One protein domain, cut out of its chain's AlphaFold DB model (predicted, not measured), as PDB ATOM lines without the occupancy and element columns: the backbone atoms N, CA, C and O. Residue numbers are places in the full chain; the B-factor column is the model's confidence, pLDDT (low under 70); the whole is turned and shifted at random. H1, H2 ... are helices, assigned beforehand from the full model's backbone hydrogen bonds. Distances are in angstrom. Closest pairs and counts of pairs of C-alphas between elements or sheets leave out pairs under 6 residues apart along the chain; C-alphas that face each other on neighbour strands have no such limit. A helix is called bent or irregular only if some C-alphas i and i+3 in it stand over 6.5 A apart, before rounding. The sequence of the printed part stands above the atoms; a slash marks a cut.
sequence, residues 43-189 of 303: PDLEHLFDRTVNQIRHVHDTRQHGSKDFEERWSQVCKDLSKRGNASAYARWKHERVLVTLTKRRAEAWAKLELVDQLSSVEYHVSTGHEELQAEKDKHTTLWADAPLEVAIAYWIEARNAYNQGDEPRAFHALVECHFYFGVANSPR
ATOM      1  N   PRO A  43     171.152 159.750 212.439       66.38
ATOM      2  CA  PRO A  43     169.792 159.223 212.452       66.38
ATOM      3  C   PRO A  43     169.532 158.370 211.208       66.38
ATOM      4  O   PRO A  43     169.989 158.719 210.122       66.38
ATOM      5  N   ASP A  44     168.771 157.289 211.363       76.81
ATOM      6  CA  ASP A  44     168.277 156.530 210.217       76.81
ATOM      7  C   ASP A  44     167.330 157.415 209.389       76.81
ATOM      8  O   ASP A  44     166.304 157.894 209.890       76.81
ATOM      9  N   LEU A  45     167.713 157.663 208.133       79.56
ATOM     10  CA  LEU A  45     166.989 158.539 207.221       79.56
ATOM     11  C   LEU A  45     165.611 157.960 206.870       79.56
ATOM     12  O   LEU A  45     164.665 158.726 206.691       79.56
ATOM     13  N   GLU A  46     165.463 156.632 206.835       84.06
ATOM     14  CA  GLU A  46     164.173 155.979 206.581       84.06
ATOM     15  C   GLU A  46     163.187 156.236 207.719       84.06
ATOM     16  O   GLU A  46     162.090 156.746 207.491       84.06
ATOM     17  N   HIS A  47     163.623 156.031 208.964       82.69
ATOM     18  CA  HIS A  47     162.830 156.395 210.140       82.69
ATOM     19  C   HIS A  47     162.490 157.891 210.176       82.69
ATOM     20  O   HIS A  47     161.422 158.274 210.660       82.69
ATOM     21  N   LEU A  48     163.382 158.761 209.687       83.88
ATOM     22  CA  LEU A  48     163.106 160.193 209.590       83.88
ATOM     23  C   LEU A  48     162.018 160.486 208.549       83.88
ATOM     24  O   LEU A  48     161.131 161.294 208.832       83.88
ATOM     25  N   PHE A  49     162.032 159.821 207.391       90.12
ATOM     26  CA  PHE A  49     160.965 159.935 206.394       90.12
ATOM     27  C   PHE A  49     159.614 159.506 206.966       90.12
ATOM     28  O   PHE A  49     158.667 160.299 206.906       90.12
ATOM     29  N   ASP A  50     159.552 158.323 207.579       89.12
ATOM     30  CA  ASP A  50     158.332 157.763 208.171       89.12
ATOM     31  C   ASP A  50     157.789 158.651 209.289       89.12
ATOM     32  O   ASP A  50     156.594 158.956 209.366       89.12
ATOM     33  N   ARG A  51     158.672 159.145 210.156       87.06
ATOM     34  CA  ARG A  51     158.294 160.098 211.198       87.06
ATOM     35  C   ARG A  51     157.727 161.382 210.598       87.06
ATOM     36  O   ARG A  51     156.701 161.864 211.073       87.06
ATOM     37  N   THR A  52     158.392 161.939 209.588       90.19
ATOM     38  CA  THR A  52     158.007 163.227 208.995       90.19
ATOM     39  C   THR A  52     156.641 163.128 208.322       90.19
ATOM     40  O   THR A  52     155.787 163.977 208.565       90.19
ATOM     41  N   VAL A  53     156.375 162.068 207.547       92.56
ATOM     42  CA  VAL A  53     155.064 161.896 206.894       92.56
ATOM     43  C   VAL A  53     153.944 161.701 207.918       92.56
ATOM     44  O   VAL A  53     152.888 162.321 207.796       92.56
ATOM     45  N   ASN A  54     154.197 160.945 208.990       90.19
ATOM     46  CA  ASN A  54     153.233 160.771 210.077       90.19
ATOM     47  C   ASN A  54     152.949 162.088 210.816       90.19
ATOM     48  O   ASN A  54     151.813 162.351 211.204       90.19
ATOM     49  N   GLN A  55     153.957 162.946 210.982       89.06
ATOM     50  CA  GLN A  55     153.777 164.277 211.564       89.06
ATOM     51  C   GLN A  55     152.977 165.207 210.646       89.06
ATOM     52  O   GLN A  55     152.086 165.905 211.132       89.06
ATOM     53  N   ILE A  56     153.244 165.198 209.337       89.88
ATOM     54  CA  ILE A  56     152.465 165.953 208.342       89.88
ATOM     55  C   ILE A  56     150.997 165.506 208.386       89.88
ATOM     56  O   ILE A  56     150.109 166.355 208.477       89.88
ATOM     57  N   ARG A  57     150.739 164.191 208.385       89.25
ATOM     58  CA  ARG A  57     149.387 163.627 208.504       89.25
ATOM     59  C   ARG A  57     148.707 164.046 209.805       89.25
ATOM     60  O   ARG A  57     147.590 164.542 209.785       89.25
ATOM     61  N   HIS A  58     149.399 163.937 210.936       86.69
ATOM     62  CA  HIS A  58     148.844 164.354 212.222       86.69
ATOM     63  C   HIS A  58     148.448 165.840 212.238       86.69
ATOM     64  O   HIS A  58     147.379 166.192 212.738       86.69
ATOM     65  N   VAL A  59     149.275 166.724 211.670       83.00
ATOM     66  CA  VAL A  59     148.959 168.160 211.564       83.00
ATOM     67  C   VAL A  59     147.764 168.410 210.643       83.00
ATOM     68  O   VAL A  59     146.935 169.264 210.952       83.00
ATOM     69  N   HIS A  60     147.646 167.661 209.545       82.88
ATOM     70  CA  HIS A  60     146.470 167.710 208.679       82.88
ATOM     71  C   HIS A  60     145.188 167.367 209.455       82.88
ATOM     72  O   HIS A  60     144.240 168.155 209.481       82.88
ATOM     73  N   ASP A  61     145.197 166.224 210.141       82.50
ATOM     74  CA  ASP A  61     144.012 165.652 210.784       82.50
ATOM     75  C   ASP A  61     143.572 166.464 212.013       82.50
ATOM     76  O   ASP A  61     142.379 166.638 212.264       82.50
ATOM     77  N   THR A  62     144.527 167.021 212.764       76.25
ATOM     78  CA  THR A  62     144.239 167.839 213.955       76.25
ATOM     79  C   THR A  62     143.701 169.225 213.630       76.25
ATOM     80  O   THR A  62     142.956 169.784 214.434       76.25
ATOM     81  N   ARG A  63     144.056 169.803 212.476       67.81
ATOM     82  CA  ARG A  63     143.608 171.157 212.136       67.81
ATOM     83  C   ARG A  63     142.167 171.194 211.636       67.81
ATOM     84  O   ARG A  63     141.520 172.202 211.869       67.81
ATOM     85  N   GLN A  64     141.622 170.157 210.996       60.44
ATOM     86  CA  GLN A  64     140.238 170.154 210.461       60.44
ATOM     87  C   GLN A  64     139.876 171.371 209.568       60.44
ATOM     88  O   GLN A  64     138.706 171.692 209.382       60.44
ATOM     89  N   HIS A  65     140.860 172.087 209.010       56.59
ATOM     90  CA  HIS A  65     140.619 173.296 208.206       56.59
ATOM     91  C   HIS A  65     140.222 172.976 206.748       56.59
ATOM     92  O   HIS A  65     139.747 173.850 206.026       56.59
ATOM     93  N   GLY A  66     140.377 171.723 206.309       55.81
ATOM     94  CA  GLY A  66     140.036 171.270 204.962       55.81
ATOM     95  C   GLY A  66     138.889 170.262 204.954       55.81
ATOM     96  O   GLY A  66     138.777 169.432 205.847       55.81
ATOM     97  N   SER A  67     138.065 170.294 203.904       58.75
ATOM     98  CA  SER A  67     137.004 169.300 203.673       58.75
ATOM     99  C   SER A  67     137.520 167.960 203.132       58.75
ATOM    100  O   SER A  67     136.734 167.038 202.948       58.75
ATOM    101  N   LYS A  68     138.806 167.890 202.770       68.94
ATOM    102  CA  LYS A  68     139.421 166.756 202.075       68.94
ATOM    103  C   LYS A  68     140.212 165.906 203.051       68.94
ATOM    104  O   LYS A  68     140.915 166.452 203.897       68.94
ATOM    105  N   ASP A  69     140.134 164.594 202.871       85.94
ATOM    106  CA  ASP A  69     140.980 163.644 203.586       85.94
ATOM    107  C   ASP A  69     142.459 163.792 203.177       85.94
ATOM    108  O   ASP A  69     142.780 164.293 202.088       85.94
ATOM    109  N   PHE A  70     143.364 163.354 204.053       87.56
ATOM    110  CA  PHE A  70     144.808 163.440 203.845       87.56
ATOM    111  C   PHE A  70     145.233 162.763 202.536       87.56
ATOM    112  O   PHE A  70     146.017 163.337 201.780       87.56
ATOM    113  N   GLU A  71     144.666 161.598 202.218       90.38
ATOM    114  CA  GLU A  71     144.994 160.839 201.004       90.38
ATOM    115  C   GLU A  71     144.555 161.556 199.720       90.38
ATOM    116  O   GLU A  71     145.263 161.554 198.704       90.38
ATOM    117  N   GLU A  72     143.408 162.236 199.756       89.75
ATOM    118  CA  GLU A  72     142.939 163.037 198.624       89.75
ATOM    119  C   GLU A  72     143.869 164.236 198.398       89.75
ATOM    120  O   GLU A  72     144.236 164.557 197.261       89.75
ATOM    121  N   ARG A  73     144.302 164.883 199.487       88.81
ATOM    122  CA  ARG A  73     145.270 165.982 199.425       88.81
ATOM    123  C   ARG A  73     146.617 165.502 198.903       88.81
ATOM    124  O   ARG A  73     147.163 166.132 198.000       88.81
ATOM    125  N   TRP A  74     147.126 164.387 199.418       93.12
ATOM    126  CA  TRP A  74     148.369 163.772 198.963       93.12
ATOM    127  C   TRP A  74     148.327 163.489 197.462       93.12
ATOM    128  O   TRP A  74     149.195 163.931 196.709       93.12
ATOM    129  N   SER A  75     147.253 162.847 196.999       93.88
ATOM    130  CA  SER A  75     147.028 162.545 195.583       93.88
ATOM    131  C   SER A  75     146.996 163.807 194.716       93.88
ATOM    132  O   SER A  75     147.577 163.836 193.625       93.88
ATOM    133  N   GLN A  76     146.364 164.880 195.200       92.62
ATOM    134  CA  GLN A  76     146.350 166.167 194.510       92.62
ATOM    135  C   GLN A  76     147.751 166.785 194.428       92.62
ATOM    136  O   GLN A  76     148.129 167.270 193.358       92.62
ATOM    137  N   VAL A  77     148.535 166.735 195.512       93.94
ATOM    138  CA  VAL A  77     149.929 167.200 195.513       93.94
ATOM    139  C   VAL A  77     150.750 166.396 194.514       93.94
ATOM    140  O   VAL A  77     151.403 167.006 193.678       93.94
ATOM    141  N   CYS A  78     150.655 165.064 194.502       95.19
ATOM    142  CA  CYS A  78     151.341 164.213 193.524       95.19
ATOM    143  C   CYS A  78     150.985 164.587 192.078       95.19
ATOM    144  O   CYS A  78     151.872 164.765 191.239       95.19
ATOM    145  N   LYS A  79     149.689 164.755 191.782       95.56
ATOM    146  CA  LYS A  79     149.201 165.145 190.450       95.56
ATOM    147  C   LYS A  79     149.699 166.522 190.036       95.56
ATOM    148  O   LYS A  79     149.951 166.761 188.856       95.56
ATOM    149  N   ASP A  80     149.774 167.459 190.972       94.50
ATOM    150  CA  ASP A  80     150.236 168.796 190.652       94.50
ATOM    151  C   ASP A  80     151.763 168.876 190.568       94.50
ATOM    152  O   ASP A  80     152.289 169.519 189.658       94.50
ATOM    153  N   LEU A  81     152.475 168.176 191.442       94.44
ATOM    154  CA  LEU A  81     153.926 168.059 191.436       94.44
ATOM    155  C   LEU A  81     154.424 167.421 190.138       94.44
ATOM    156  O   LEU A  81     155.355 167.947 189.532       94.44
ATOM    157  N   SER A  82     153.765 166.366 189.649       93.69
ATOM    158  CA  SER A  82     154.167 165.686 188.410       93.69
ATOM    159  C   SER A  82     154.148 166.608 187.189       93.69
ATOM    160  O   SER A  82     155.059 166.559 186.369       93.69
ATOM    161  N   LYS A  83     153.180 167.529 187.091       95.19
ATOM    162  CA  LYS A  83     153.150 168.521 185.999       95.19
ATOM    163  C   LYS A  83     154.210 169.619 186.147       95.19
ATOM    164  O   LYS A  83     154.443 170.363 185.202       95.19
ATOM    165  N   ARG A  84     154.766 169.808 187.348       93.62
ATOM    166  CA  ARG A  84     155.678 170.919 187.700       93.62
ATOM    167  C   ARG A  84     157.135 170.450 187.727       93.62
ATOM    168  O   ARG A  84     158.035 171.270 187.592       93.62
ATOM    169  N   GLY A  85     157.361 169.147 187.882       91.44
ATOM    170  CA  GLY A  85     158.652 168.474 187.754       91.44
ATOM    171  C   GLY A  85     159.497 168.435 189.030       91.44
ATOM    172  O   GLY A  85     160.229 167.472 189.229       91.44
ATOM    173  N   ASN A  86     159.401 169.439 189.907       93.56
ATOM    174  CA  ASN A  86     160.099 169.460 191.199       93.56
ATOM    175  C   ASN A  86     159.349 170.288 192.257       93.56
ATOM    176  O   ASN A  86     158.473 171.100 191.933       93.56
ATOM    177  N   ALA A  87     159.702 170.077 193.524       93.94
ATOM    178  CA  ALA A  87     159.076 170.701 194.679       93.94
ATOM    179  C   ALA A  87     159.306 172.215 194.707       93.94
ATOM    180  O   ALA A  87     158.382 172.959 195.025       93.94
ATOM    181  N   SER A  88     160.470 172.703 194.274       92.75
ATOM    182  CA  SER A  88     160.755 174.144 194.200       92.75
ATOM    183  C   SER A  88     159.856 174.877 193.195       92.75
ATOM    184  O   SER A  88     159.393 175.995 193.439       92.75
ATOM    185  N   ALA A  89     159.580 174.269 192.038       92.38
ATOM    186  CA  ALA A  89     158.640 174.784 191.046       92.38
ATOM    187  C   ALA A  89     157.196 174.713 191.559       92.38
ATOM    188  O   ALA A  89     156.438 175.671 191.398       92.38
ATOM    189  N   TYR A  90     156.837 173.615 192.228       94.81
ATOM    190  CA  TYR A  90     155.545 173.467 192.891       94.81
ATOM    191  C   TYR A  90     155.322 174.552 193.957       94.81
ATOM    192  O   TYR A  90     154.277 175.203 193.953       94.81
ATOM    193  N   ALA A  91     156.311 174.802 194.817       91.56
ATOM    194  CA  ALA A  91     156.252 175.798 195.884       91.56
ATOM    195  C   ALA A  91     156.018 177.208 195.332       91.56
ATOM    196  O   ALA A  91     155.096 177.898 195.771       91.56
ATOM    197  N   ARG A  92     156.783 177.606 194.304       90.12
ATOM    198  CA  ARG A  92     156.600 178.898 193.621       90.12
ATOM    199  C   ARG A  92     155.192 179.047 193.049       90.12
ATOM    200  O   ARG A  92     154.526 180.041 193.321       90.12
ATOM    201  N   TRP A  93     154.718 178.035 192.323       93.00
ATOM    202  CA  TRP A  93     153.366 178.028 191.762       93.00
ATOM    203  C   TRP A  93     152.283 178.114 192.844       93.00
ATOM    204  O   TRP A  93     151.303 178.848 192.694       93.00
ATOM    205  N   LYS A  94     152.442 177.375 193.947       90.44
ATOM    206  CA  LYS A  94     151.479 177.376 195.050       90.44
ATOM    207  C   LYS A  94     151.432 178.748 195.721       90.44
ATOM    208  O   LYS A  94     150.339 179.269 195.931       90.44
ATOM    209  N   HIS A  95     152.590 179.355 195.984       85.06
ATOM    210  CA  HIS A  95     152.690 180.707 196.539       85.06
ATOM    211  C   HIS A  95     152.009 181.738 195.635       85.06
ATOM    212  O   HIS A  95     151.197 182.530 196.110       85.06
ATOM    213  N   GLU A  96     152.275 181.694 194.331       85.06
ATOM    214  CA  GLU A  96     151.657 182.598 193.360       85.06
ATOM    215  C   GLU A  96     150.133 182.424 193.307       85.06
ATOM    216  O   GLU A  96     149.394 183.405 193.382       85.06
ATOM    217  N   ARG A  97     149.631 181.181 193.279       83.94
ATOM    218  CA  ARG A  97     148.181 180.922 193.316       83.94
ATOM    219  C   ARG A  97     147.522 181.432 194.586       83.94
ATOM    220  O   ARG A  97     146.414 181.965 194.505       83.94
ATOM    221  N   VAL A  98     148.160 181.246 195.740       79.69
ATOM    222  CA  VAL A  98     147.649 181.778 197.009       79.69
ATOM    223  C   VAL A  98     147.579 183.297 196.914       79.69
ATOM    224  O   VAL A  98     146.505 183.851 197.124       79.69
ATOM    225  N   LEU A  99     148.656 183.966 196.496       75.44
ATOM    226  CA  LEU A  99     148.683 185.423 196.335       75.44
ATOM    227  C   LEU A  99     147.576 185.929 195.402       75.44
ATOM    228  O   LEU A  99     146.829 186.819 195.797       75.44
ATOM    229  N   VAL A 100     147.411 185.331 194.220       78.62
ATOM    230  CA  VAL A 100     146.359 185.705 193.255       78.62
ATOM    231  C   VAL A 100     144.954 185.495 193.829       78.62
ATOM    232  O   VAL A 100     144.063 186.325 193.647       78.62
ATOM    233  N   THR A 101     144.733 184.391 194.542       76.88
ATOM    234  CA  THR A 101     143.430 184.108 195.165       76.88
ATOM    235  C   THR A 101     143.115 185.142 196.243       76.88
ATOM    236  O   THR A 101     141.988 185.629 196.329       76.88
ATOM    237  N   LEU A 102     144.115 185.508 197.044       69.69
ATOM    238  CA  LEU A 102     143.963 186.491 198.107       69.69
ATOM    239  C   LEU A 102     143.748 187.907 197.575       69.69
ATOM    240  O   LEU A 102     142.895 188.623 198.098       69.69
ATOM    241  N   THR A 103     144.480 188.321 196.538       73.44
ATOM    242  CA  THR A 103     144.292 189.644 195.927       73.44
ATOM    243  C   THR A 103     142.907 189.769 195.310       73.44
ATOM    244  O   THR A 103     142.246 190.783 195.533       73.44
ATOM    245  N   LYS A 104     142.427 188.723 194.623       75.69
ATOM    246  CA  LYS A 104     141.071 188.683 194.065       75.69
ATOM    247  C   LYS A 104     140.001 188.792 195.154       75.69
ATOM    248  O   LYS A 104     139.154 189.674 195.076       75.69
ATOM    249  N   ARG A 105     140.075 187.960 196.198       69.25
ATOM    250  CA  ARG A 105     139.103 187.990 197.310       69.25
ATOM    251  C   ARG A 105     139.106 189.317 198.053       69.25
ATOM    252  O   ARG A 105     138.054 189.829 198.413       69.25
ATOM    253  N   ARG A 106     140.291 189.898 198.257       67.50
ATOM    254  CA  ARG A 106     140.411 191.234 198.837       67.50
ATOM    255  C   ARG A 106     139.697 192.246 197.943       67.50
ATOM    256  O   ARG A 106     138.845 192.957 198.453       67.50
ATOM    257  N   ALA A 107     139.982 192.281 196.643       70.25
ATOM    258  CA  ALA A 107     139.316 193.195 195.713       70.25
ATOM    259  C   ALA A 107     137.782 193.046 195.731       70.25
ATOM    260  O   ALA A 107     137.083 194.051 195.810       70.25
ATOM    261  N   GLU A 108     137.262 191.815 195.751       72.62
ATOM    262  CA  GLU A 108     135.820 191.540 195.860       72.62
ATOM    263  C   GLU A 108     135.224 192.060 197.179       72.62
ATOM    264  O   GLU A 108     134.157 192.673 197.174       72.62
ATOM    265  N   ALA A 109     135.916 191.873 198.307       65.56
ATOM    266  CA  ALA A 109     135.480 192.397 199.602       65.56
ATOM    267  C   ALA A 109     135.484 193.937 199.644       65.56
ATOM    268  O   ALA A 109     134.565 194.536 200.199       65.56
ATOM    269  N   TRP A 110     136.482 194.584 199.032       65.44
ATOM    270  CA  TRP A 110     136.530 196.048 198.914       65.44
ATOM    271  C   TRP A 110     135.403 196.588 198.024       65.44
ATOM    272  O   TRP A 110     134.729 197.530 198.427       65.44
ATOM    273  N   ALA A 111     135.137 195.956 196.877       69.31
ATOM    274  CA  ALA A 111     134.051 196.358 195.981       69.31
ATOM    275  C   ALA A 111     132.666 196.246 196.644       69.31
ATOM    276  O   ALA A 111     131.801 197.093 196.441       69.31
ATOM    277  N   LYS A 112     132.454 195.222 197.481       66.19
ATOM    278  CA  LYS A 112     131.217 195.080 198.262       66.19
ATOM    279  C   LYS A 112     131.047 196.183 199.308       66.19
ATOM    280  O   LYS A 112     129.941 196.683 199.467       66.19
ATOM    281  N   LEU A 113     132.119 196.571 200.003       62.12
ATOM    282  CA  LEU A 113     132.076 197.671 200.975       62.12
ATOM    283  C   LEU A 113     131.720 199.006 200.311       62.12
ATOM    284  O   LEU A 113     130.931 199.766 200.862       62.12
ATOM    285  N   GLU A 114     132.262 199.265 199.123       61.75
ATOM    286  CA  GLU A 114     131.959 200.469 198.341       61.75
ATOM    287  C   GLU A 114     130.481 200.522 197.910       61.75
ATOM    288  O   GLU A 114     129.864 201.584 197.920       61.75
ATOM    289  N   LEU A 115     129.878 199.365 197.619       57.91
ATOM    290  CA  LEU A 115     128.453 199.251 197.291       57.91
ATOM    291  C   LEU A 115     127.537 199.469 198.508       57.91
ATOM    292  O   LEU A 115     126.447 200.021 198.372       57.91
ATOM    293  N   VAL A 116     127.975 199.046 199.699       56.50
ATOM    294  CA  VAL A 116     127.249 199.254 200.966       56.50
ATOM    295  C   VAL A 116     127.273 200.728 201.388       56.50
ATOM    296  O   VAL A 116     126.281 201.216 201.920       56.50
ATOM    297  N   ASP A 117     128.351 201.458 201.092       51.22
ATOM    298  CA  ASP A 117     128.464 202.899 201.379       51.22
ATOM    299  C   ASP A 117     127.492 203.751 200.531       51.22
ATOM    300  O   ASP A 117     127.063 204.827 200.941       51.22
ATOM    301  N   GLN A 118     127.068 203.241 199.366       53.97
ATOM    302  CA  GLN A 118     126.096 203.902 198.483       53.97
ATOM    303  C   GLN A 118     124.624 203.641 198.862       53.97
ATOM    304  O   GLN A 118     123.740 204.373 198.415       53.97
ATOM    305  N   LEU A 119     124.333 202.626 199.686       53.53
ATOM    306  CA  LEU A 119     122.976 202.227 200.075       53.53
ATOM    307  C   LEU A 119     122.742 202.542 201.558       53.53
ATOM    308  O   LEU A 119     122.962 201.726 202.449       53.53
ATOM    309  N   SER A 120     122.289 203.765 201.821       46.97
ATOM    310  CA  SER A 120     122.080 204.353 203.147       46.97
ATOM    311  C   SER A 120     121.012 203.644 204.006       46.97
ATOM    312  O   SER A 120     119.902 204.149 204.175       46.97
ATOM    313  N   SER A 121     121.349 202.505 204.621       47.88
ATOM    314  CA  SER A 121     120.710 202.030 205.859       47.88
ATOM    315  C   SER A 121     121.785 201.478 206.814       47.88
ATOM    316  O   SER A 121     122.376 200.418 206.618       47.88
ATOM    317  N   VAL A 122     122.147 202.305 207.797       52.72
ATOM    318  CA  VAL A 122     123.519 202.377 208.342       52.72
ATOM    319  C   VAL A 122     123.825 201.357 209.452       52.72
ATOM    320  O   VAL A 122     124.990 201.130 209.751       52.72
ATOM    321  N   GLU A 123     122.836 200.674 210.036       48.06
ATOM    322  CA  GLU A 123     123.097 199.750 211.162       48.06
ATOM    323  C   GLU A 123     122.969 198.260 210.813       48.06
ATOM    324  O   GLU A 123     123.759 197.457 211.306       48.06
ATOM    325  N   TYR A 124     122.048 197.870 209.923       45.59
ATOM    326  CA  TYR A 124     121.822 196.453 209.593       45.59
ATOM    327  C   TYR A 124     122.829 195.899 208.565       45.59
ATOM    328  O   TYR A 124     123.200 194.727 208.627       45.59
ATOM    329  N   HIS A 125     123.323 196.737 207.643       49.28
ATOM    330  CA  HIS A 125     124.288 196.322 206.611       49.28
ATOM    331  C   HIS A 125     125.747 196.310 207.086       49.28
ATOM    332  O   HIS A 125     126.574 195.584 206.535       49.28
ATOM    333  N   VAL A 126     126.075 197.070 208.136       48.75
ATOM    334  CA  VAL A 126     127.439 197.120 208.682       48.75
ATOM    335  C   VAL A 126     127.766 195.848 209.467       48.75
ATOM    336  O   VAL A 126     128.883 195.352 209.341       48.75
ATOM    337  N   SER A 127     126.816 195.272 210.220       52.84
ATOM    338  CA  SER A 127     127.047 194.013 210.950       52.84
ATOM    339  C   SER A 127     127.187 192.815 210.006       52.84
ATOM    340  O   SER A 127     128.137 192.050 210.143       52.84
ATOM    341  N   THR A 128     126.326 192.709 208.986       55.62
ATOM    342  CA  THR A 128     126.405 191.655 207.955       55.62
ATOM    343  C   THR A 128     127.680 191.776 207.122       55.62
ATOM    344  O   THR A 128     128.372 190.784 206.906       55.62
ATOM    345  N   GLY A 129     128.073 192.994 206.733       53.97
ATOM    346  CA  GLY A 129     129.348 193.230 206.053       53.97
ATOM    347  C   GLY A 129     130.568 192.864 206.909       53.97
ATOM    348  O   GLY A 129     131.549 192.341 206.382       53.97
ATOM    349  N   HIS A 130     130.518 193.095 208.227       55.28
ATOM    350  CA  HIS A 130     131.603 192.731 209.146       55.28
ATOM    351  C   HIS A 130     131.703 191.220 209.372       55.28
ATOM    352  O   HIS A 130     132.811 190.684 209.376       55.28
ATOM    353  N   GLU A 131     130.569 190.535 209.518       59.69
ATOM    354  CA  GLU A 131     130.498 189.075 209.629       59.69
ATOM    355  C   GLU A 131     131.003 188.391 208.351       59.69
ATOM    356  O   GLU A 131     131.810 187.463 208.433       59.69
ATOM    357  N   GLU A 132     130.643 188.896 207.167       60.12
ATOM    358  CA  GLU A 132     131.181 188.407 205.890       60.12
ATOM    359  C   GLU A 132     132.694 188.642 205.767       60.12
ATOM    360  O   GLU A 132     133.429 187.763 205.309       60.12
ATOM    361  N   LEU A 133     133.194 189.799 206.215       59.84
ATOM    362  CA  LEU A 133     134.629 190.104 206.249       59.84
ATOM    363  C   LEU A 133     135.393 189.226 207.236       59.84
ATOM    364  O   LEU A 133     136.542 188.865 206.973       59.84
ATOM    365  N   GLN A 134     134.780 188.900 208.369       60.00
ATOM    366  CA  GLN A 134     135.358 188.002 209.355       60.00
ATOM    367  C   GLN A 134     135.376 186.564 208.823       60.00
ATOM    368  O   GLN A 134     136.424 185.925 208.872       60.00
ATOM    369  N   ALA A 135     134.301 186.106 208.179       63.53
ATOM    370  CA  ALA A 135     134.260 184.812 207.502       63.53
ATOM    371  C   ALA A 135     135.278 184.717 206.348       63.53
ATOM    372  O   ALA A 135     135.914 183.679 206.163       63.53
ATOM    373  N   GLU A 136     135.486 185.788 205.576       62.22
ATOM    374  CA  GLU A 136     136.534 185.829 204.545       62.22
ATOM    375  C   GLU A 136     137.944 185.887 205.139       62.22
ATOM    376  O   GLU A 136     138.854 185.267 204.586       62.22
ATOM    377  N   LYS A 137     138.144 186.554 206.283       59.62
ATOM    378  CA  LYS A 137     139.405 186.475 207.037       59.62
ATOM    379  C   LYS A 137     139.671 185.059 207.526       59.62
ATOM    380  O   LYS A 137     140.788 184.582 207.360       59.62
ATOM    381  N   ASP A 138     138.669 184.373 208.059       58.88
ATOM    382  CA  ASP A 138     138.824 183.007 208.554       58.88
ATOM    383  C   ASP A 138     139.125 182.049 207.387       58.88
ATOM    384  O   ASP A 138     140.089 181.284 207.441       58.88
ATOM    385  N   LYS A 139     138.432 182.189 206.247       62.94
ATOM    386  CA  LYS A 139     138.770 181.465 205.006       62.94
ATOM    387  C   LYS A 139     140.159 181.817 204.461       62.94
ATOM    388  O   LYS A 139     140.816 180.950 203.886       62.94
ATOM    389  N   HIS A 140     140.599 183.070 204.579       62.62
ATOM    390  CA  HIS A 140     141.935 183.521 204.179       62.62
ATOM    391  C   HIS A 140     143.009 182.862 205.046       62.62
ATOM    392  O   HIS A 140     144.021 182.402 204.520       62.62
ATOM    393  N   THR A 141     142.789 182.792 206.358       60.34
ATOM    394  CA  THR A 141     143.680 182.124 207.313       60.34
ATOM    395  C   THR A 141     143.785 180.630 207.006       60.34
ATOM    396  O   THR A 141     144.894 180.104 206.923       60.34
ATOM    397  N   THR A 142     142.666 179.973 206.699       61.00
ATOM    398  CA  THR A 142     142.619 178.562 206.286       61.00
ATOM    399  C   THR A 142     143.401 178.284 204.998       61.00
ATOM    400  O   THR A 142     144.225 177.373 204.949       61.00
ATOM    401  N   LEU A 143     143.214 179.107 203.961       63.59
ATOM    402  CA  LEU A 143     143.898 178.937 202.670       63.59
ATOM    403  C   LEU A 143     145.422 179.121 202.793       63.59
ATOM    404  O   LEU A 143     146.189 178.495 202.060       63.59
ATOM    405  N   TRP A 144     145.854 179.965 203.735       65.69
ATOM    406  CA  TRP A 144     147.263 180.184 204.063       65.69
ATOM    407  C   TRP A 144     147.860 179.098 204.960       65.69
ATOM    408  O   TRP A 144     149.061 178.869 204.889       65.69
ATOM    409  N   ALA A 145     147.054 178.436 205.792       65.19
ATOM    410  CA  ALA A 145     147.510 177.352 206.660       65.19
ATOM    411  C   ALA A 145     147.755 176.046 205.883       65.19
ATOM    412  O   ALA A 145     148.710 175.324 206.170       65.19
ATOM    413  N   ASP A 146     146.936 175.779 204.865       75.81
ATOM    414  CA  ASP A 146     146.992 174.546 204.072       75.81
ATOM    415  C   ASP A 146     148.111 174.540 203.021       75.81
ATOM    416  O   ASP A 146     148.689 173.494 202.712       75.81
ATOM    417  N   ALA A 147     148.430 175.703 202.444       85.56
ATOM    418  CA  ALA A 147     149.414 175.792 201.370       85.56
ATOM    419  C   ALA A 147     150.839 175.376 201.798       85.56
ATOM    420  O   ALA A 147     151.446 174.589 201.069       85.56
ATOM    421  N   PRO A 148     151.373 175.805 202.959       88.50
ATOM    422  CA  PRO A 148     152.660 175.335 203.469       88.50
ATOM    423  C   PRO A 148     152.696 173.822 203.696       88.50
ATOM    424  O   PRO A 148     153.717 173.197 203.432       88.50
ATOM    425  N   LEU A 149     151.584 173.212 204.123       89.69
ATOM    426  CA  LEU A 149     151.523 171.765 204.334       89.69
ATOM    427  C   LEU A 149     151.635 170.996 203.011       89.69
ATOM    428  O   LEU A 149     152.383 170.026 202.918       89.69
ATOM    429  N   GLU A 150     150.953 171.456 201.961       92.25
ATOM    430  CA  GLU A 150     151.085 170.877 200.619       92.25
ATOM    431  C   GLU A 150     152.500 171.039 200.046       92.25
ATOM    432  O   GLU A 150     153.022 170.130 199.399       92.25
ATOM    433  N   VAL A 151     153.150 172.176 200.311       94.19
ATOM    434  CA  VAL A 151     154.552 172.392 199.928       94.19
ATOM    435  C   VAL A 151     155.483 171.453 200.702       94.19
ATOM    436  O   VAL A 151     156.389 170.873 200.105       94.19
ATOM    437  N   ALA A 152     155.232 171.225 201.995       94.56
ATOM    438  CA  ALA A 152     155.985 170.260 202.792       94.56
ATOM    439  C   ALA A 152     155.856 168.830 202.237       94.56
ATOM    440  O   ALA A 152     156.865 168.131 202.137       94.56
ATOM    441  N   ILE A 153     154.655 168.419 201.806       95.44
ATOM    442  CA  ILE A 153     154.428 167.130 201.127       95.44
ATOM    443  C   ILE A 153     155.255 167.047 199.837       95.44
ATOM    444  O   ILE A 153     155.942 166.053 199.612       95.44
ATOM    445  N   ALA A 154     155.237 168.090 199.002       96.88
ATOM    446  CA  ALA A 154     155.989 168.098 197.747       96.88
ATOM    447  C   ALA A 154     157.501 167.920 197.972       96.88
ATOM    448  O   ALA A 154     158.137 167.116 197.289       96.88
ATOM    449  N   TYR A 155     158.065 168.621 198.959       97.62
ATOM    450  CA  TYR A 155     159.473 168.476 199.328       97.62
ATOM    451  C   TYR A 155     159.792 167.121 199.965       97.62
ATOM    452  O   TYR A 155     160.860 166.576 199.706       97.62
ATOM    453  N   TRP A 156     158.872 166.538 200.741       97.19
ATOM    454  CA  TRP A 156     159.037 165.175 201.252       97.19
ATOM    455  C   TRP A 156     159.122 164.158 200.104       97.19
ATOM    456  O   TRP A 156     160.017 163.315 200.095       97.19
ATOM    457  N   ILE A 157     158.237 164.271 199.104       96.88
ATOM    458  CA  ILE A 157     158.233 163.396 197.921       96.88
ATOM    459  C   ILE A 157     159.546 163.539 197.146       96.88
ATOM    460  O   ILE A 157     160.148 162.537 196.762       96.88
ATOM    461  N   GLU A 158     160.015 164.771 196.929       96.56
ATOM    462  CA  GLU A 158     161.300 165.003 196.267       96.56
ATOM    463  C   GLU A 158     162.468 164.413 197.063       96.56
ATOM    464  O   GLU A 158     163.327 163.756 196.475       96.56
ATOM    465  N   ALA A 159     162.465 164.572 198.387       95.81
ATOM    466  CA  ALA A 159     163.492 164.018 199.255       95.81
ATOM    467  C   ALA A 159     163.520 162.481 199.211       95.81
ATOM    468  O   ALA A 159     164.593 161.895 199.057       95.81
ATOM    469  N   ARG A 160     162.355 161.819 199.277       95.81
ATOM    470  CA  ARG A 160     162.262 160.352 199.197       95.81
ATOM    471  C   ARG A 160     162.682 159.835 197.821       95.81
ATOM    472  O   ARG A 160     163.405 158.847 197.741       95.81
ATOM    473  N   ASN A 161     162.291 160.516 196.744       96.00
ATOM    474  CA  ASN A 161     162.704 160.152 195.386       96.00
ATOM    475  C   ASN A 161     164.217 160.304 195.182       96.00
ATOM    476  O   ASN A 161     164.833 159.413 194.605       96.00
ATOM    477  N   ALA A 162     164.810 161.401 195.661       94.44
ATOM    478  CA  ALA A 162     166.252 161.629 195.582       94.44
ATOM    479  C   ALA A 162     167.033 160.577 196.383       94.44
ATOM    480  O   ALA A 162     167.994 160.009 195.872       94.44
ATOM    481  N   TYR A 163     166.560 160.237 197.586       94.31
ATOM    482  CA  TYR A 163     167.154 159.177 198.402       94.31
ATOM    483  C   TYR A 163     167.115 157.815 197.696       94.31
ATOM    484  O   TYR A 163     168.138 157.146 197.592       94.31
ATOM    485  N   ASN A 164     165.967 157.444 197.118       94.69
ATOM    486  CA  ASN A 164     165.824 156.199 196.356       94.69
ATOM    487  C   ASN A 164     166.723 156.146 195.103       94.69
ATOM    488  O   ASN A 164     167.002 155.064 194.595       94.69
ATOM    489  N   GLN A 165     167.154 157.302 194.589       95.06
ATOM    490  CA  GLN A 165     168.069 157.427 193.447       95.06
ATOM    491  C   GLN A 165     169.549 157.490 193.863       95.06
ATOM    492  O   GLN A 165     170.413 157.564 192.992       95.06
ATOM    493  N   GLY A 166     169.854 157.474 195.164       92.88
ATOM    494  CA  GLY A 166     171.214 157.639 195.684       92.88
ATOM    495  C   GLY A 166     171.738 159.082 195.653       92.88
ATOM    496  O   GLY A 166     172.928 159.301 195.857       92.88
ATOM    497  N   ASP A 167     170.877 160.076 195.413       93.94
ATOM    498  CA  ASP A 167     171.224 161.502 195.449       93.94
ATOM    499  C   ASP A 167     171.025 162.055 196.872       93.94
ATOM    500  O   ASP A 167     170.052 162.753 197.185       93.94
ATOM    501  N   GLU A 168     171.944 161.686 197.767       87.88
ATOM    502  CA  GLU A 168     171.906 162.081 199.181       87.88
ATOM    503  C   GLU A 168     171.924 163.605 199.404       87.88
ATOM    504  O   GLU A 168     171.134 164.080 200.229       87.88
ATOM    505  N   PRO A 169     172.746 164.412 198.694       90.31
ATOM    506  CA  PRO A 169     172.738 165.862 198.871       90.31
ATOM    507  C   PRO A 169     171.372 166.470 198.561       90.31
ATOM    508  O   PRO A 169     170.854 167.274 199.343       90.31
ATOM    509  N   ARG A 170     170.744 166.063 197.452       90.81
ATOM    510  CA  ARG A 170     169.410 166.550 197.094       90.81
ATOM    511  C   ARG A 170     168.354 166.075 198.082       90.81
ATOM    512  O   ARG A 170     167.491 166.871 198.453       90.81
ATOM    513  N   ALA A 171     168.434 164.824 198.536       91.56
ATOM    514  CA  ALA A 171     167.532 164.295 199.554       91.56
ATOM    515  C   ALA A 171     167.596 165.127 200.841       91.56
ATOM    516  O   ALA A 171     166.560 165.535 201.366       91.56
ATOM    517  N   PHE A 172     168.806 165.450 201.306       89.38
ATOM    518  CA  PHE A 172     169.016 166.283 202.486       89.38
ATOM    519  C   PHE A 172     168.456 167.698 202.299       89.38
ATOM    520  O   PHE A 172     167.686 168.169 203.137       89.38
ATOM    521  N   HIS A 173     168.782 168.363 201.186       90.50
ATOM    522  CA  HIS A 173     168.276 169.706 200.891       90.50
ATOM    523  C   HIS A 173     166.744 169.754 200.831       90.50
ATOM    524  O   HIS A 173     166.128 170.614 201.461       90.50
ATOM    525  N   ALA A 174     166.119 168.809 200.127       93.31
ATOM    526  CA  ALA A 174     164.666 168.727 200.041       93.31
ATOM    527  C   ALA A 174     164.030 168.436 201.412       93.31
ATOM    528  O   ALA A 174     162.989 168.999 201.743       93.31
ATOM    529  N   LEU A 175     164.670 167.623 202.255       91.88
ATOM    530  CA  LEU A 175     164.165 167.324 203.593       91.88
ATOM    531  C   LEU A 175     164.258 168.528 204.547       91.88
ATOM    532  O   LEU A 175     163.365 168.710 205.379       91.88
ATOM    533  N   VAL A 176     165.288 169.369 204.413       91.38
ATOM    534  CA  VAL A 176     165.399 170.647 205.143       91.38
ATOM    535  C   VAL A 176     164.249 171.580 204.768       91.38
ATOM    536  O   VAL A 176     163.568 172.098 205.655       91.38
ATOM    537  N   GLU A 177     163.982 171.743 203.472       93.31
ATOM    538  CA  GLU A 177     162.854 172.547 202.985       93.31
ATOM    539  C   GLU A 177     161.508 171.973 203.456       93.31
ATOM    540  O   GLU A 177     160.652 172.711 203.943       93.31
ATOM    541  N   CYS A 178     161.337 170.647 203.417       94.06
ATOM    542  CA  CYS A 178     160.160 169.970 203.965       94.06
ATOM    543  C   CYS A 178     159.912 170.363 205.430       94.06
ATOM    544  O   CYS A 178     158.807 170.785 205.775       94.06
ATOM    545  N   HIS A 179     160.943 170.301 206.281       90.81
ATOM    546  CA  HIS A 179     160.831 170.654 207.698       90.81
ATOM    547  C   HIS A 179     160.594 172.150 207.926       90.81
ATOM    548  O   HIS A 179     159.876 172.513 208.862       90.81
ATOM    549  N   PHE A 180     161.148 173.019 207.078       90.25
ATOM    550  CA  PHE A 180     160.861 174.451 207.114       90.25
ATOM    551  C   PHE A 180     159.368 174.715 206.879       90.25
ATOM    552  O   PHE A 180     158.705 175.320 207.727       90.25
ATOM    553  N   TYR A 181     158.808 174.197 205.783       89.75
ATOM    554  CA  TYR A 181     157.391 174.383 205.456       89.75
ATOM    555  C   TYR A 181     156.457 173.644 206.416       89.75
ATOM    556  O   TYR A 181     155.398 174.173 206.752       89.75
ATOM    557  N   PHE A 182     156.861 172.482 206.933       88.69
ATOM    558  CA  PHE A 182     156.152 171.806 208.019       88.69
ATOM    559  C   PHE A 182     156.110 172.675 209.280       88.69
ATOM    560  O   PHE A 182     155.059 172.798 209.897       88.69
ATOM    561  N   GLY A 183     157.214 173.332 209.648       84.38
ATOM    562  CA  GLY A 183     157.250 174.270 210.773       84.38
ATOM    563  C   GLY A 183     156.304 175.458 210.579       84.38
ATOM    564  O   GLY A 183     155.584 175.828 211.507       84.38
ATOM    565  N   VAL A 184     156.242 176.009 209.363       82.50
ATOM    566  CA  VAL A 184     155.275 177.059 208.999       82.50
ATOM    567  C   VAL A 184     153.840 176.535 209.111       82.50
ATOM    568  O   VAL A 184     153.001 177.187 209.733       82.50
ATOM    569  N   ALA A 185     153.574 175.342 208.574       80.38
ATOM    570  CA  ALA A 185     152.271 174.689 208.629       80.38
ATOM    571  C   ALA A 185     151.854 174.322 210.056       80.38
ATOM    572  O   ALA A 185     150.673 174.357 210.358       80.38
ATOM    573  N   ASN A 186     152.796 173.982 210.938       76.31
ATOM    574  CA  ASN A 186     152.539 173.567 212.316       76.31
ATOM    575  C   ASN A 186     152.512 174.750 213.303       76.31
ATOM    576  O   ASN A 186     152.111 174.581 214.454       76.31
ATOM    577  N   SER A 187     152.885 175.963 212.879       68.75
ATOM    578  CA  SER A 187     152.850 177.140 213.752       68.75
ATOM    579  C   SER A 187     151.418 177.403 214.247       68.75
ATOM    580  O   SER A 187     150.519 177.588 213.422       68.75
ATOM    581  N   PRO A 188     151.169 177.450 215.571       56.31
ATOM    582  CA  PRO A 188     149.837 177.675 216.141       56.31
ATOM    583  C   PRO A 188     149.330 179.113 215.954       56.31
ATOM    584  O   PRO A 188     148.220 179.429 216.372       56.31
ATOM    585  N   ARG A 189     150.150 180.005 215.382       53.31
ATOM    586  CA  ARG A 189     149.788 181.389 215.069       53.31
ATOM    587  C   ARG A 189     150.381 181.803 213.734       53.31
ATOM    588  O   ARG A 189     151.582 181.621 213.508       53.31
TER     589      ARG A 189
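Overview. This is residues 43 to 189 of the 303 residues of an uncharacterized protein of Rhodanobacter sp. TND4FH1 (UniProt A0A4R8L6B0). A long helical hairpin, H3 and H4, makes the length of the domain, and around the second half of H4 the other three helices gather: H1 and H5 run beside it in a three-helix bundle, while H2 crosses it steeply. The turn of the hairpin, residues 118 to 124, sticks out free at the far end from this gathering. The printed part has 147 residues with five named helices, H1 to H5 in that order, and no named strand, and its class is all helix. It is loose, with a radius of gyration of the C-alphas of 19.4 A, and spans 68 by 28 by 23 A.

Arrangement. H1, residues 45 to 63, touches residues 149 to 160 of H4, residues 124 to 164, at a shallow tilt of 13 degrees, opposite ways; their closest C-alphas are those of Ile 56 and Leu 149, 7.1 A apart. H2, residues 70 to 84, touches residues 150 to 154 of H4 at a steep tilt of 69 degrees, only just short of perpendicular, with the C-alphas of Val 77 and Glu 150 closest at 6.4 A. H1 and H2 only just touch, with 3 pairs of C-alphas within 8 A, the closest being Arg 57 and Phe 70 at 6.5 A. H3, residues 87 to 117, and H2 touch only at the corner, where the C-alphas of Arg 84 and Tyr 90 are 5.8 A apart. H3 and H4 form a helical hairpin at a shallow tilt of 4 degrees, with the C-alphas of Ala 87 and Ala 154 closest at 5.1 A. H4 is the hub, touching four helices. H5, residues 168 to 186, forms a second helical hairpin with H4 at a shallow tilt of 20 degrees, touching residues 145 to 163 of H4; the C-alphas of Ala 159 and Ala 171 are closest at 4.1 A. H1 and H5 run the same way and only just touch, with 3 pairs within 8 A, the closest being the C-alphas of Val 59 and Asn 186 at 6.5 A. H1, H4 and H5 make an up and down bundle, each helix running against the one before it. H1 and H3 are apart, as are H2 and H5. Every O i to N i+4 pair is within hydrogen-bond range in H1, H3 and H5; in H2 it is 10 of 11 and in H4 33 of 37.

Along the chain. H1 begins at C-alpha 45, at (166.989, 158.539, 207.221), and measures 27.0 A from first to last C-alpha. H2 measures 20.9 A and H3 44.9 A. H4 begins at C-alpha 124, at (121.822, 196.453, 209.593), and measures 61.1 A; it is neither bent nor irregular, but only just: C-alphas 145 and 148 are 6.4 A apart. H5 measures 26.1 A and ends at C-alpha 186, at (152.539, 173.567, 212.316).

Size, cuts and confidence. The two C-alphas farthest apart, those of Ser 120 and Gly 166, are 68.2 A apart. The printed part has no cut and no long link; the links H2 to H3 and H4 to H5 are tight. The mean pLDDT of the printed part is 78.9, and 50 residues are under 70, among them residues 109 to 145 and 63 to 68.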